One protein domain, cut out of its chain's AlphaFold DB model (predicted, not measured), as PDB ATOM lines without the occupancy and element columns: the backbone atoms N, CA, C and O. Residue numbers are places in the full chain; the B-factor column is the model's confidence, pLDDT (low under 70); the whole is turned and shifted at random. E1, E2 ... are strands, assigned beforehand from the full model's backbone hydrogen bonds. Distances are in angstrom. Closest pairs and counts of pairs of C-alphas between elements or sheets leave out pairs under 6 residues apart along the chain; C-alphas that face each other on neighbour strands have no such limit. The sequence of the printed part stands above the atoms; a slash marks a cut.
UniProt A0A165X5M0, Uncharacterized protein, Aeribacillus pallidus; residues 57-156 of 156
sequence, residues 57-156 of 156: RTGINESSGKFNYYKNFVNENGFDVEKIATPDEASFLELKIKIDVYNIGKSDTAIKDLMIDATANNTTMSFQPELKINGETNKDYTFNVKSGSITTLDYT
ATOM      1  N   ARG A  57     324.463 379.725 396.894       86.44
ATOM      2  CA  ARG A  57     325.904 379.827 396.957       86.44
ATOM      3  C   ARG A  57     326.465 379.539 395.574       86.44
ATOM      4  O   ARG A  57     325.838 378.856 394.763       86.44
ATOM      5  N   THR A  58     327.635 380.092 395.319       85.44
ATOM      6  CA  THR A  58     328.348 379.951 394.057       85.44
ATOM      7  C   THR A  58     329.740 379.399 394.329       85.44
ATOM      8  O   THR A  58     330.286 379.553 395.425       85.44
ATOM      9  N   GLY A  59     330.283 378.678 393.360       82.06
ATOM     10  CA  GLY A  59     331.633 378.138 393.403       82.06
ATOM     11  C   GLY A  59     332.206 378.094 391.997       82.06
ATOM     12  O   GLY A  59     331.477 377.842 391.041       82.06
ATOM     13  N   ILE A  60     333.500 378.368 391.863       80.38
ATOM     14  CA  ILE A  60     334.207 378.128 390.606       80.38
ATOM     15  C   ILE A  60     334.452 376.626 390.536       80.38
ATOM     16  O   ILE A  60     335.005 376.047 391.472       80.38
ATOM     17  N   ASN A  61     334.008 375.993 389.454       76.69
ATOM     18  CA  ASN A  61     334.225 374.569 389.266       76.69
ATOM     19  C   ASN A  61     335.734 374.313 389.134       76.69
ATOM     20  O   ASN A  61     336.394 374.969 388.327       76.69
ATOM     21  N   GLU A  62     336.279 373.354 389.885       64.44
ATOM     22  CA  GLU A  62     337.719 373.039 389.905       64.44
ATOM     23  C   GLU A  62     338.267 372.606 388.534       64.44
ATOM     24  O   GLU A  62     339.460 372.720 388.267       64.44
ATOM     25  N   SER A  63     337.393 372.142 387.634       63.72
ATOM     26  CA  SER A  63     337.751 371.797 386.250       63.72
ATOM     27  C   SER A  63     337.807 373.013 385.312       63.72
ATOM     28  O   SER A  63     338.091 372.860 384.120       63.72
ATOM     29  N   SER A  64     337.508 374.213 385.817       64.19
ATOM     30  CA  SER A  64     337.474 375.474 385.071       64.19
ATOM     31  C   SER A  64     338.578 376.439 385.509       64.19
ATOM     32  O   SER A  64     339.157 376.279 386.578       64.19
ATOM     33  N   GLY A  65     338.902 377.427 384.666       57.03
ATOM     34  CA  GLY A  65     340.016 378.355 384.915       57.03
ATOM     35  C   GLY A  65     341.255 378.109 384.052       57.03
ATOM     36  O   GLY A  65     342.369 378.434 384.456       57.03
ATOM     37  N   LYS A  66     341.086 377.542 382.851       64.62
ATOM     38  CA  LYS A  66     342.174 377.513 381.866       64.62
ATOM     39  C   LYS A  66     342.268 378.880 381.197       64.62
ATOM     40  O   LYS A  66     341.344 379.287 380.493       64.62
ATOM     41  N   PHE A  67     343.383 379.557 381.438       74.06
ATOM     42  CA  PHE A  67     343.794 380.723 380.671       74.06
ATOM     43  C   PHE A  67     344.349 380.244 379.335       74.06
ATOM     44  O   PHE A  67     345.358 379.537 379.302       74.06
ATOM     45  N   ASN A  68     343.684 380.614 378.246       80.69
ATOM     46  CA  ASN A  68     344.230 380.430 376.913       80.69
ATOM     47  C   ASN A  68     344.770 381.777 376.441       80.69
ATOM     48  O   ASN A  68     344.078 382.793 376.474       80.69
ATOM     49  N   TYR A  69     346.024 381.774 376.020       82.69
ATOM     50  CA  TYR A  69     346.712 382.953 375.522       82.69
ATOM     51  C   TYR A  69     346.726 382.885 374.004       82.69
ATOM     52  O   TYR A  69     347.114 381.856 373.444       82.69
ATOM     53  N   TYR A  70     346.317 383.960 373.341       86.69
ATOM     54  CA  TYR A  70     346.269 384.011 371.885       86.69
ATOM     55  C   TYR A  70     347.045 385.204 371.353       86.69
ATOM     56  O   TYR A  70     347.130 386.263 371.980       86.69
ATOM     57  N   LYS A  71     347.608 385.020 370.165       89.31
ATOM     58  CA  LYS A  71     348.291 386.050 369.394       89.31
ATOM     59  C   LYS A  71     347.641 386.147 368.021       89.31
ATOM     60  O   LYS A  71     347.404 385.123 367.374       89.31
ATOM     61  N   ASN A  72     347.370 387.377 367.602       87.25
ATOM     62  CA  ASN A  72     346.833 387.663 366.279       87.25
ATOM     63  C   ASN A  72     347.966 387.676 365.259       87.25
ATOM     64  O   ASN A  72     348.984 388.344 365.449       87.25
ATOM     65  N   PHE A  73     347.781 386.938 364.171       85.00
ATOM     66  CA  PHE A  73     348.677 386.937 363.025       85.00
ATOM     67  C   PHE A  73     347.892 387.280 361.772       85.00
ATOM     68  O   PHE A  73     346.826 386.722 361.544       85.00
ATOM     69  N   VAL A  74     348.469 388.107 360.910       86.31
ATOM     70  CA  VAL A  74     347.958 388.283 359.552       86.31
ATOM     71  C   VAL A  74     348.607 387.214 358.678       86.31
ATOM     72  O   VAL A  74     349.834 387.111 358.630       86.31
ATOM     73  N   ASN A  75     347.803 386.369 358.037       86.62
ATOM     74  CA  ASN A  75     348.326 385.356 357.121       86.62
ATOM     75  C   ASN A  75     348.761 385.967 355.777       86.62
ATOM     76  O   ASN A  75     348.531 387.142 355.497       86.62
ATOM     77  N   GLU A  76     349.358 385.149 354.910       85.31
ATOM     78  CA  GLU A  76     349.822 385.565 353.574       85.31
ATOM     79  C   GLU A  76     348.697 386.107 352.672       85.31
ATOM     80  O   GLU A  76     348.959 386.839 351.722       85.31
ATOM     81  N   ASN A  77     347.442 385.795 353.002       87.94
ATOM     82  CA  ASN A  77     346.250 386.249 352.293       87.94
ATOM     83  C   ASN A  77     345.615 387.505 352.925       87.94
ATOM     84  O   ASN A  77     344.544 387.923 352.492       87.94
ATOM     85  N   GLY A  78     346.241 388.097 353.948       84.25
ATOM     86  CA  GLY A  78     345.752 389.305 354.615       84.25
ATOM     87  C   GLY A  78     344.626 389.085 355.633       84.25
ATOM     88  O   GLY A  78     344.029 390.062 356.072       84.25
ATOM     89  N   PHE A  79     344.318 387.840 356.011       85.56
ATOM     90  CA  PHE A  79     343.308 387.543 357.032       85.56
ATOM     91  C   PHE A  79     343.931 387.440 358.422       85.56
ATOM     92  O   PHE A  79     344.987 386.820 358.581       85.56
ATOM     93  N   ASP A  80     343.229 387.974 359.421       83.25
ATOM     94  CA  ASP A  80     343.545 387.756 360.829       83.25
ATOM     95  C   ASP A  80     343.285 386.297 361.215       83.25
ATOM     96  O   ASP A  80     342.224 385.727 360.950       83.25
ATOM     97  N   VAL A  81     344.286 385.681 361.833       85.94
ATOM     98  CA  VAL A  81     344.243 384.311 362.330       85.94
ATOM     99  C   VAL A  81     344.733 384.300 363.769       85.94
ATOM    100  O   VAL A  81     345.840 384.751 364.074       85.94
ATOM    101  N   GLU A  82     343.920 383.731 364.646       87.12
ATOM    102  CA  GLU A  82     344.248 383.549 366.055       87.12
ATOM    103  C   GLU A  82     345.030 382.247 366.241       87.12
ATOM    104  O   GLU A  82     344.613 381.174 365.790       87.12
ATOM    105  N   LYS A  83     346.179 382.318 366.916       85.94
ATOM    106  CA  LYS A  83     346.943 381.130 367.320       85.94
ATOM    107  C   LYS A  83     347.241 381.164 368.807       85.94
ATOM    108  O   LYS A  83     347.499 382.227 369.367       85.94
ATOM    109  N   ILE A  84     347.243 379.980 369.418       85.69
ATOM    110  CA  ILE A  84     347.656 379.799 370.811       85.69
ATOM    111  C   ILE A  84     349.119 380.237 370.943       85.69
ATOM    112  O   ILE A  84     349.966 379.827 370.146       85.69
ATOM    113  N   ALA A  85     349.399 381.065 371.943       87.19
ATOM    114  CA  ALA A  85     350.713 381.628 372.223       87.19
ATOM    115  C   ALA A  85     351.107 381.413 373.690       87.19
ATOM    116  O   ALA A  85     350.316 380.953 374.513       87.19
ATOM    117  N   THR A  86     352.355 381.734 374.018       84.94
ATOM    118  CA  THR A  86     352.815 381.850 375.404       84.94
ATOM    119  C   THR A  86     352.352 383.182 376.009       84.94
ATOM    120  O   THR A  86     352.074 384.123 375.261       84.94
ATOM    121  N   PRO A  87     352.283 383.300 377.349       82.31
ATOM    122  CA  PRO A  87     351.845 384.531 378.013       82.31
ATOM    123  C   PRO A  87     352.622 385.784 377.588       82.31
ATOM    124  O   PRO A  87     352.020 386.838 377.419       82.31
ATOM    125  N   ASP A  88     353.931 385.653 377.362       85.25
ATOM    126  CA  ASP A  88     354.815 386.774 377.014       85.25
ATOM    127  C   ASP A  88     354.589 387.311 375.592       85.25
ATOM    128  O   ASP A  88     354.951 388.443 375.280       85.25
ATOM    129  N   GLU A  89     353.992 386.499 374.718       85.38
ATOM    130  CA  GLU A  89     353.727 386.854 373.323       85.38
ATOM    131  C   GLU A  89     352.242 387.106 373.034       85.38
ATOM    132  O   GLU A  89     351.872 387.422 371.899       85.38
ATOM    133  N   ALA A  90     351.385 386.936 374.038       84.81
ATOM    134  CA  ALA A  90     349.946 387.007 373.887       84.81
ATOM    135  C   ALA A  90     349.481 388.437 373.591       84.81
ATOM    136  O   ALA A  90     349.886 389.399 374.241       84.81
ATOM    137  N   SER A  91     348.577 388.568 372.627       83.81
ATOM    138  CA  SER A  91     347.862 389.818 372.359       83.81
ATOM    139  C   SER A  91     346.603 389.942 373.218       83.81
ATOM    140  O   SER A  91     346.208 391.049 373.567       83.81
ATOM    141  N   PHE A  92     345.977 388.815 373.569       80.69
ATOM    142  CA  PHE A  92     344.818 388.769 374.457       80.69
ATOM    143  C   PHE A  92     344.724 387.427 375.195       80.69
ATOM    144  O   PHE A  92     345.394 386.446 374.860       80.69
ATOM    145  N   LEU A  93     343.886 387.412 376.232       81.56
ATOM    146  CA  LEU A  93     343.660 386.284 377.125       81.56
ATOM    147  C   LEU A  93     342.185 385.890 377.080       81.56
ATOM    148  O   LEU A  93     341.305 386.722 377.289       81.56
ATOM    149  N   GLU A  94     341.928 384.613 376.824       79.31
ATOM    150  CA  GLU A  94     340.607 383.999 376.909       79.31
ATOM    151  C   GLU A  94     340.525 383.217 378.222       79.31
ATOM    152  O   GLU A  94     341.371 382.364 378.518       79.31
ATOM    153  N   LEU A  95     339.491 383.492 379.012       76.00
ATOM    154  CA  LEU A  95     339.256 382.829 380.286       76.00
ATOM    155  C   LEU A  95     337.963 382.017 380.219       76.00
ATOM    156  O   LEU A  95     336.866 382.566 380.216       76.00
ATOM    157  N   LYS A  96     338.102 380.688 380.218       76.81
ATOM    158  CA  LYS A  96     336.968 379.757 380.261       76.81
ATOM    159  C   LYS A  96     336.633 379.398 381.707       76.81
ATOM    160  O   LYS A  96     337.294 378.547 382.315       76.81
ATOM    161  N   ILE A  97     335.613 380.055 382.257       76.94
ATOM    162  CA  ILE A  97     335.099 379.810 383.615       76.94
ATOM    163  C   ILE A  97     333.858 378.925 383.535       76.94
ATOM    164  O   ILE A  97     333.029 379.077 382.640       76.94
ATOM    165  N   LYS A  98     333.712 378.019 384.501       85.19
ATOM    166  CA  LYS A  98     332.450 377.345 384.792       85.19
ATOM    167  C   LYS A  98     332.081 377.639 386.237       85.19
ATOM    168  O   LYS A  98     332.911 377.463 387.132       85.19
ATOM    169  N   ILE A  99     330.865 378.114 386.471       84.38
ATOM    170  CA  ILE A  99     330.394 378.456 387.819       84.38
ATOM    171  C   ILE A  99     329.282 377.495 388.200       84.38
ATOM    172  O   ILE A  99     328.273 377.394 387.507       84.38
ATOM    173  N   ASP A 100     329.452 376.834 389.334       87.00
ATOM    174  CA  ASP A 100     328.419 376.016 389.939       87.00
ATOM    175  C   ASP A 100     327.568 376.882 390.864       87.00
ATOM    176  O   ASP A 100     328.062 377.510 391.806       87.00
ATOM    177  N   VAL A 101     326.266 376.907 390.599       87.44
ATOM    178  CA  VAL A 101     325.268 377.577 391.428       87.44
ATOM    179  C   VAL A 101     324.484 376.514 392.178       87.44
ATOM    180  O   VAL A 101     323.848 375.649 391.574       87.44
ATOM    181  N   TYR A 102     324.518 376.578 393.506       88.56
ATOM    182  CA  TYR A 102     323.876 375.598 394.373       88.56
ATOM    183  C   TYR A 102     322.892 376.268 395.324       88.56
ATOM    184  O   TYR A 102     323.188 377.275 395.976       88.56
ATOM    185  N   ASN A 103     321.694 375.692 395.406       90.31
ATOM    186  CA  ASN A 103     320.659 376.126 396.333       90.31
ATOM    187  C   ASN A 103     320.644 375.194 397.548       90.31
ATOM    188  O   ASN A 103     320.080 374.104 397.508       90.31
ATOM    189  N   ILE A 104     321.248 375.648 398.646       86.56
ATOM    190  CA  ILE A 104     321.229 374.942 399.940       86.56
ATOM    191  C   ILE A 104     319.988 375.291 400.780       86.56
ATOM    192  O   ILE A 104     319.885 374.900 401.945       86.56
ATOM    193  N   GLY A 105     319.088 376.115 400.239       82.69
ATOM    194  CA  GLY A 105     317.811 376.446 400.861       82.69
ATOM    195  C   GLY A 105     316.811 375.303 400.718       82.69
ATOM    196  O   GLY A 105     317.066 374.327 400.028       82.69
ATOM    197  N   LYS A 106     315.656 375.436 401.381       82.50
ATOM    198  CA  LYS A 106     314.564 374.446 401.306       82.50
ATOM    199  C   LYS A 106     313.543 374.738 400.203       82.50
ATOM    200  O   LYS A 106     312.719 373.879 399.908       82.50
ATOM    201  N   SER A 107     313.579 375.940 399.630       85.19
ATOM    202  CA  SER A 107     312.673 376.384 398.571       85.19
ATOM    203  C   SER A 107     313.414 376.488 397.251       85.19
ATOM    204  O   SER A 107     314.543 376.981 397.215       85.19
ATOM    205  N   ASP A 108     312.737 376.109 396.173       88.06
ATOM    206  CA  ASP A 108     313.159 376.422 394.813       88.06
ATOM    207  C   ASP A 108     313.264 377.940 394.632       88.06
ATOM    208  O   ASP A 108     312.543 378.716 395.273       88.06
ATOM    209  N   THR A 109     314.184 378.364 393.771       89.06
ATOM    210  CA  THR A 109     314.398 379.777 393.460       89.06
ATOM    211  C   THR A 109     314.780 379.959 392.004       89.06
ATOM    212  O   THR A 109     315.228 379.022 391.349       89.06
ATOM    213  N   ALA A 110     314.628 381.182 391.511       87.31
ATOM    214  CA  ALA A 110     315.108 381.586 390.203       87.31
ATOM    215  C   ALA A 110     316.232 382.610 390.362       87.31
ATOM    216  O   ALA A 110     316.135 383.521 391.189       87.31
ATOM    217  N   ILE A 111     317.281 382.459 389.564       86.50
ATOM    218  CA  ILE A 111     318.261 383.509 389.304       86.50
ATOM    219  C   ILE A 111     317.724 384.322 388.133       86.50
ATOM    220  O   ILE A 111     317.241 383.748 387.159       86.50
ATOM    221  N   LYS A 112     317.738 385.648 388.267       82.94
ATOM    222  CA  LYS A 112     317.200 386.570 387.258       82.94
ATOM    223  C   LYS A 112     318.269 387.280 386.446       82.94
ATOM    224  O   LYS A 112     317.956 387.824 385.401       82.94
ATOM    225  N   ASP A 113     319.469 387.355 386.994       79.81
ATOM    226  CA  ASP A 113     320.585 388.025 386.362       79.81
ATOM    227  C   ASP A 113     321.878 387.507 386.988       79.81
ATOM    228  O   ASP A 113     321.891 387.098 388.158       79.81
ATOM    229  N   LEU A 114     322.946 387.523 386.204       77.44
ATOM    230  CA  LEU A 114     324.283 387.191 386.643       77.44
ATOM    231  C   LEU A 114     325.279 388.138 385.979       77.44
ATOM    232  O   LEU A 114     325.395 388.194 384.759       77.44
ATOM    233  N   MET A 115     326.027 388.845 386.819       82.81
ATOM    234  CA  MET A 115     327.080 389.764 386.415       82.81
ATOM    235  C   MET A 115     328.417 389.242 386.933       82.81
ATOM    236  O   MET A 115     328.495 388.757 388.065       82.81
ATOM    237  N   ILE A 116     329.459 389.327 386.104       78.88
ATOM    238  CA  ILE A 116     330.828 389.023 386.511       78.88
ATOM    239  C   ILE A 116     331.583 390.333 386.685       78.88
ATOM    240  O   ILE A 116     331.696 391.121 385.748       78.88
ATOM    241  N   ASP A 117     332.142 390.516 387.878       85.06
ATOM    242  CA  ASP A 117     333.015 391.637 388.206       85.06
ATOM    243  C   ASP A 117     334.466 391.156 388.266       85.06
ATOM    244  O   ASP A 117     334.866 390.423 389.177       85.06
ATOM    245  N   ALA A 118     335.279 391.578 387.300       80.38
ATOM    246  CA  ALA A 118     336.717 391.353 387.303       80.38
ATOM    247  C   ALA A 118     337.422 392.563 387.920       80.38
ATOM    248  O   ALA A 118     337.342 393.671 387.395       80.38
ATOM    249  N   THR A 119     338.128 392.358 389.033       84.00
ATOM    250  CA  THR A 119     338.885 393.424 389.705       84.00
ATOM    251  C   THR A 119     340.383 393.182 389.567       84.00
ATOM    252  O   THR A 119     340.889 392.156 390.016       84.00
ATOM    253  N   ALA A 120     341.100 394.148 388.996       83.62
ATOM    254  CA  ALA A 120     342.557 394.160 388.912       83.62
ATOM    255  C   ALA A 120     343.084 395.545 389.305       83.62
ATOM    256  O   ALA A 120     342.601 396.556 388.801       83.62
ATOM    257  N   ASN A 121     344.073 395.611 390.204       87.88
ATOM    258  CA  ASN A 121     344.709 396.869 390.632       87.88
ATOM    259  C   ASN A 121     343.700 397.980 391.009       87.88
ATOM    260  O   ASN A 121     343.809 399.110 390.538       87.88
ATOM    261  N   ASN A 122     342.691 397.655 391.829       87.94
ATOM    262  CA  ASN A 122     341.584 398.547 392.230       87.94
ATOM    263  C   ASN A 122     340.685 399.064 391.090       87.94
ATOM    264  O   ASN A 122     339.840 399.923 391.325       87.94
ATOM    265  N   THR A 123     340.836 398.544 389.875       83.19
ATOM    266  CA  THR A 123     339.922 398.804 388.762       83.19
ATOM    267  C   THR A 123     338.997 397.609 388.604       83.19
ATOM    268  O   THR A 123     339.468 396.476 388.496       83.19
ATOM    269  N   THR A 124     337.692 397.857 388.594       89.06
ATOM    270  CA  THR A 124     336.672 396.822 388.411       89.06
ATOM    271  C   THR A 124     336.031 396.978 387.041       89.06
ATOM    272  O   THR A 124     335.578 398.063 386.681       89.06
ATOM    273  N   MET A 125     335.999 395.888 386.284       83.19
ATOM    274  CA  MET A 125     335.273 395.766 385.029       83.19
ATOM    275  C   MET A 125     334.125 394.783 385.225       83.19
ATOM    276  O   MET A 125     334.353 393.625 385.574       83.19
ATOM    277  N   SER A 126     332.905 395.252 384.987       83.88
ATOM    278  CA  SER A 126     331.697 394.433 385.027       83.88
ATOM    279  C   SER A 126     331.316 394.023 383.613       83.88
ATOM    280  O   SER A 126     331.253 394.867 382.717       83.88
ATOM    281  N   PHE A 127     331.045 392.742 383.404       79.94
ATOM    282  CA  PHE A 127     330.522 392.241 382.138       79.94
ATOM    283  C   PHE A 127     329.439 391.189 382.371       79.94
ATOM    284  O   PHE A 127     329.434 390.473 383.375       79.94
ATOM    285  N   GLN A 128     328.502 391.124 381.426       80.56
ATOM    286  CA  GLN A 128     327.406 390.161 381.404       80.56
ATOM    287  C   GLN A 128     327.671 389.177 380.253       80.56
ATOM    288  O   GLN A 128     327.375 389.488 379.100       80.56
ATOM    289  N   PRO A 129     328.330 388.044 380.531       73.62
ATOM    290  CA  PRO A 129     328.714 387.077 379.503       73.62
ATOM    291  C   PRO A 129     327.518 386.250 379.023       73.62
ATOM    292  O   PRO A 129     326.558 386.043 379.768       73.62
ATOM    293  N   GLU A 130     327.606 385.706 377.809       79.25
ATOM    294  CA  GLU A 130     326.609 384.755 377.314       79.25
ATOM    295  C   GLU A 130     326.612 383.487 378.179       79.25
ATOM    296  O   GLU A 130     327.626 382.802 378.334       79.25
ATOM    297  N   LEU A 131     325.451 383.167 378.751       79.44
ATOM    298  CA  LEU A 131     325.289 382.023 379.641       79.44
ATOM    299  C   LEU A 131     324.903 380.779 378.850       79.44
ATOM    300  O   LEU A 131     323.899 380.784 378.140       79.44
ATOM    301  N   LYS A 132     325.628 379.676 379.038       82.62
ATOM    302  CA  LYS A 132     325.185 378.345 378.606       82.62
ATOM    303  C   LYS A 132     324.812 377.496 379.812       82.62
ATOM    304  O   LYS A 132     325.600 377.340 380.743       82.62
ATOM    305  N   ILE A 133     323.610 376.927 379.785       79.75
ATOM    306  CA  ILE A 133     323.096 376.042 380.835       79.75
ATOM    307  C   ILE A 133     322.824 374.692 380.198       79.75
ATOM    308  O   ILE A 133     322.042 374.600 379.257       79.75
ATOM    309  N   ASN A 134     323.485 373.641 380.686       76.25
ATOM    310  CA  ASN A 134     323.392 372.297 380.104       76.25
ATOM    311  C   ASN A 134     323.688 372.261 378.587       76.25
ATOM    312  O   ASN A 134     323.122 371.451 377.859       76.25
ATOM    313  N   GLY A 135     324.568 373.147 378.105       75.00
ATOM    314  CA  GLY A 135     324.948 373.247 376.693       75.00
ATOM    315  C   GLY A 135     324.044 374.128 375.824       75.00
ATOM    316  O   GLY A 135     324.413 374.404 374.685       75.00
ATOM    317  N   GLU A 136     322.918 374.624 376.340       78.56
ATOM    318  CA  GLU A 136     322.027 375.534 375.611       78.56
ATOM    319  C   GLU A 136     322.292 376.995 375.989       78.56
ATOM    320  O   GLU A 136     322.403 377.331 377.170       78.56
ATOM    321  N   THR A 137     322.383 377.876 374.987       81.81
ATOM    322  CA  THR A 137     322.538 379.320 375.210       81.81
ATOM    323  C   THR A 137     321.265 379.895 375.819       81.81
ATOM    324  O   THR A 137     320.194 379.873 375.210       81.81
ATOM    325  N   ASN A 138     321.395 380.459 377.012       79.62
ATOM    326  CA  ASN A 138     320.331 381.128 377.732       79.62
ATOM    327  C   ASN A 138     320.288 382.608 377.334       79.62
ATOM    328  O   ASN A 138     321.178 383.380 377.682       79.62
ATOM    329  N   LYS A 139     319.238 382.997 376.607       73.00
ATOM    330  CA  LYS A 139     319.040 384.375 376.127       73.00
ATOM    331  C   LYS A 139     318.414 385.299 377.168       73.00
ATOM    332  O   LYS A 139     318.562 386.512 377.067       73.00
ATOM    333  N   ASP A 140     317.715 384.728 378.142       76.31
ATOM    334  CA  ASP A 140     316.929 385.478 379.120       76.31
ATOM    335  C   ASP A 140     317.718 385.758 380.405       76.31
ATOM    336  O   ASP A 140     317.196 386.398 381.312       76.31
ATOM    337  N   TYR A 141     318.951 385.242 380.513       76.31
ATOM    338  CA  TYR A 141     319.826 385.324 381.693       76.31
ATOM    339  C   TYR A 141     319.162 384.862 383.001       76.31
ATOM    340  O   TYR A 141     319.631 385.149 384.105       76.31
ATOM    341  N   THR A 142     318.072 384.097 382.883       84.06
ATOM    342  CA  THR A 142     317.278 383.616 384.009       84.06
ATOM    343  C   THR A 142     317.239 382.100 384.026       84.06
ATOM    344  O   THR A 142     317.137 381.451 382.985       84.06
ATOM    345  N   PHE A 143     317.336 381.501 385.209       86.88
ATOM    346  CA  PHE A 143     317.228 380.053 385.351       86.88
ATOM    347  C   PHE A 143     316.764 379.649 386.742       86.88
ATOM    348  O   PHE A 143     317.009 380.329 387.738       86.88
ATOM    349  N   ASN A 144     316.089 378.506 386.805       88.06
ATOM    350  CA  ASN A 144     315.623 377.935 388.058       88.06
ATOM    351  C   ASN A 144     316.718 377.078 388.696       88.06
ATOM    352  O   ASN A 144     317.385 376.292 388.025       88.06
ATOM    353  N   VAL A 145     316.852 377.192 390.015       88.12
ATOM    354  CA  VAL A 145     317.726 376.362 390.843       88.12
ATOM    355  C   VAL A 145     316.855 375.675 391.885       88.12
ATOM    356  O   VAL A 145     316.340 376.308 392.817       88.12
ATOM    357  N   LYS A 146     316.664 374.368 391.706       88.81
ATOM    358  CA  LYS A 146     315.860 373.563 392.625       88.81
ATOM    359  C   LYS A 146     316.555 373.447 393.978       88.81
ATOM    360  O   LYS A 146     317.779 373.490 394.084       88.81
ATOM    361  N   SER A 147     315.756 373.310 395.024       87.69
ATOM    362  CA  SER A 147     316.226 373.018 396.375       87.69
ATOM    363  C   SER A 147     317.107 371.761 396.376       87.69
ATOM    364  O   SER A 147     316.699 370.712 395.878       87.69
ATOM    365  N   GLY A 148     318.334 371.871 396.891       84.50
ATOM    366  CA  GLY A 148     319.292 370.765 396.953       84.50
ATOM    367  C   GLY A 148     319.935 370.369 395.618       84.50
ATOM    368  O   GLY A 148     320.630 369.356 395.580       84.50
ATOM    369  N   SER A 149     319.727 371.127 394.534       86.19
ATOM    370  CA  SER A 149     320.366 370.863 393.240       86.19
ATOM    371  C   SER A 149     321.573 371.763 392.974       86.19
ATOM    372  O   SER A 149     321.711 372.845 393.553       86.19
ATOM    373  N   ILE A 150     322.398 371.326 392.023       84.81
ATOM    374  CA  ILE A 150     323.510 372.087 391.454       84.81
ATOM    375  C   ILE A 150     323.180 372.367 389.988       84.81
ATOM    376  O   ILE A 150     322.789 371.456 389.260       84.81
ATOM    377  N   THR A 151     323.348 373.618 389.577       86.06
ATOM    378  CA  THR A 151     323.273 374.040 388.179       86.06
ATOM    379  C   THR A 151     324.637 374.588 387.779       86.06
ATOM    380  O   THR A 151     325.089 375.577 388.354       86.06
ATOM    381  N   THR A 152     325.288 373.952 386.807       84.69
ATOM    382  CA  THR A 152     326.573 374.409 386.260       84.69
ATOM    383  C   THR A 152     326.332 375.368 385.102       84.69
ATOM    384  O   THR A 152     325.553 375.076 384.192       84.69
ATOM    385  N   LEU A 153     327.000 376.515 385.153       84.44
ATOM    386  CA  LEU A 153     326.969 377.556 384.135       84.44
ATOM    387  C   LEU A 153     328.293 377.568 383.382       84.44
ATOM    388  O   LEU A 153     329.350 377.697 384.003       84.44
ATOM    389  N   ASP A 154     328.217 377.479 382.059       81.25
ATOM    390  CA  ASP A 154     329.365 377.585 381.169       81.25
ATOM    391  C   ASP A 154     329.418 378.994 380.570       81.25
ATOM    392  O   ASP A 154     328.462 379.439 379.929       81.25
ATOM    393  N   TYR A 155     330.543 379.685 380.770       74.12
ATOM    394  CA  TYR A 155     330.797 381.010 380.207       74.12
ATOM    395  C   TYR A 155     331.631 380.881 378.939       74.12
ATOM    396  O   TYR A 155     332.641 380.168 378.931       74.12
ATOM    397  N   THR A 156     331.188 381.552 377.874       62.25
ATOM    398  CA  THR A 156     331.949 381.692 376.624       62.25
ATOM    399  C   THR A 156     332.247 383.157 376.369       62.25
ATOM    400  O   THR A 156     331.384 383.985 376.738       62.25
TER     401      THR A 156
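What this domain is: This is residues 57 to 156 of the 156 residues of an uncharacterized protein of Aeribacillus pallidus (UniProt A0A165X5M0). A long, loose shape whose named elements are strands: a twisted five-strand sheet, E1 E5 E12 E9 E10, makes the body, and a smaller sheet, E3 E2 E4, extends from it as an arm, reached where E4 runs on into E5. At the other end of the body lies the short pair E6 and E11, and the hairpin E7 and E8 sticks out to one side. The printed part has 100 residues, with no named helix and twelve named strands, E1 to E12 in order along the chain; it is all strand, in four antiparallel sheets, ordered E1 E5 E12 E9 E10, E3 E2 E4, E6 E11 and E7 E8. The whole is loose, with a radius of gyration of the C-alphas of 17.3 A, and elongated, spanning 59 by 32 by 23 A.

How they stand to each other: E1, residues 57 to 60, is an edge strand of the largest sheet and the antiparallel neighbour of E5, residues 98 to 103, with N 59 and O 100 at 3.0 A. E2, residues 66 to 74, belongs to the three-strand sheet and pairs in a staggered way. Over residues 70 to 74 it pairs with E3, residues 80 to 84, in a hairpin; N 73 and O 81 are 2.9 A apart. Over residues 66 to 70 it pairs with E4, residues 92 to 96, where N 94 and O 68 are 2.8 A apart. This sheet is strongly twisted, its C-alphas lying up to 4.8 A off the best plane. E4 runs on into E5 at 35 degrees across a break of 1 residue. E5 is also the antiparallel neighbour of E12, residues 150 to 155, with N 153 and O 99 at 2.8 A. E6, residues 109 to 111, pairs with E11, residues 143 to 145, with N 111 and O 143 at 2.8 A. The closest C-alphas of E5 and E11 are those of Asn 103 and Val 145, 6.2 A apart. E7, residues 116 to 120, and E8, residues 123 to 127, form a hairpin with N 118 and O 125 at 2.8 A; E7 is apart from E12, for instance. E9, residues 131 to 133, is antiparallel to E12, with N 154 and O 132 at 2.9 A. E9 also forms a hairpin with E10, residues 136 to 138, the other edge strand, where N 138 and O 131 are 2.8 A apart. E9 and E11 are only just apart, at 8.4 A. From edge to edge of the largest sheet the strands' lines turn by 126 degrees.

Where its parts are: E1 begins at C-alpha 57, (325.904, 379.827, 396.957), and is 10.6 A long. E2, the longest strand with 9 residues, measures 25.4 A and ends at C-alpha 74, (347.958, 388.283, 359.552). E3 is 13.4 A long, E4 13.3 A and E5 16.5 A. E7 measures 13.0 A and E8 13.2 A. E6, E9, E10 and E11 have three residues each. E12 is 16.1 A long and ends at C-alpha 155, (330.797, 381.010, 380.207).

The domain as a whole: The two C-alphas farthest apart are those of Glu 76, between E2 and E3, and Lys 106, between E5 and E6, at 60.4 A. The first and last printed C-alphas, of Arg 57 and Thr 156, are 21.3 A apart, and Thr 156 is the chain's last residue. The printed part has no cut. The link from E3 to E4, 7 residues, is short; the other links are tight. The mean pLDDT of the printed part is 82.0, with residues 62 to 66 and residue 156 under 70.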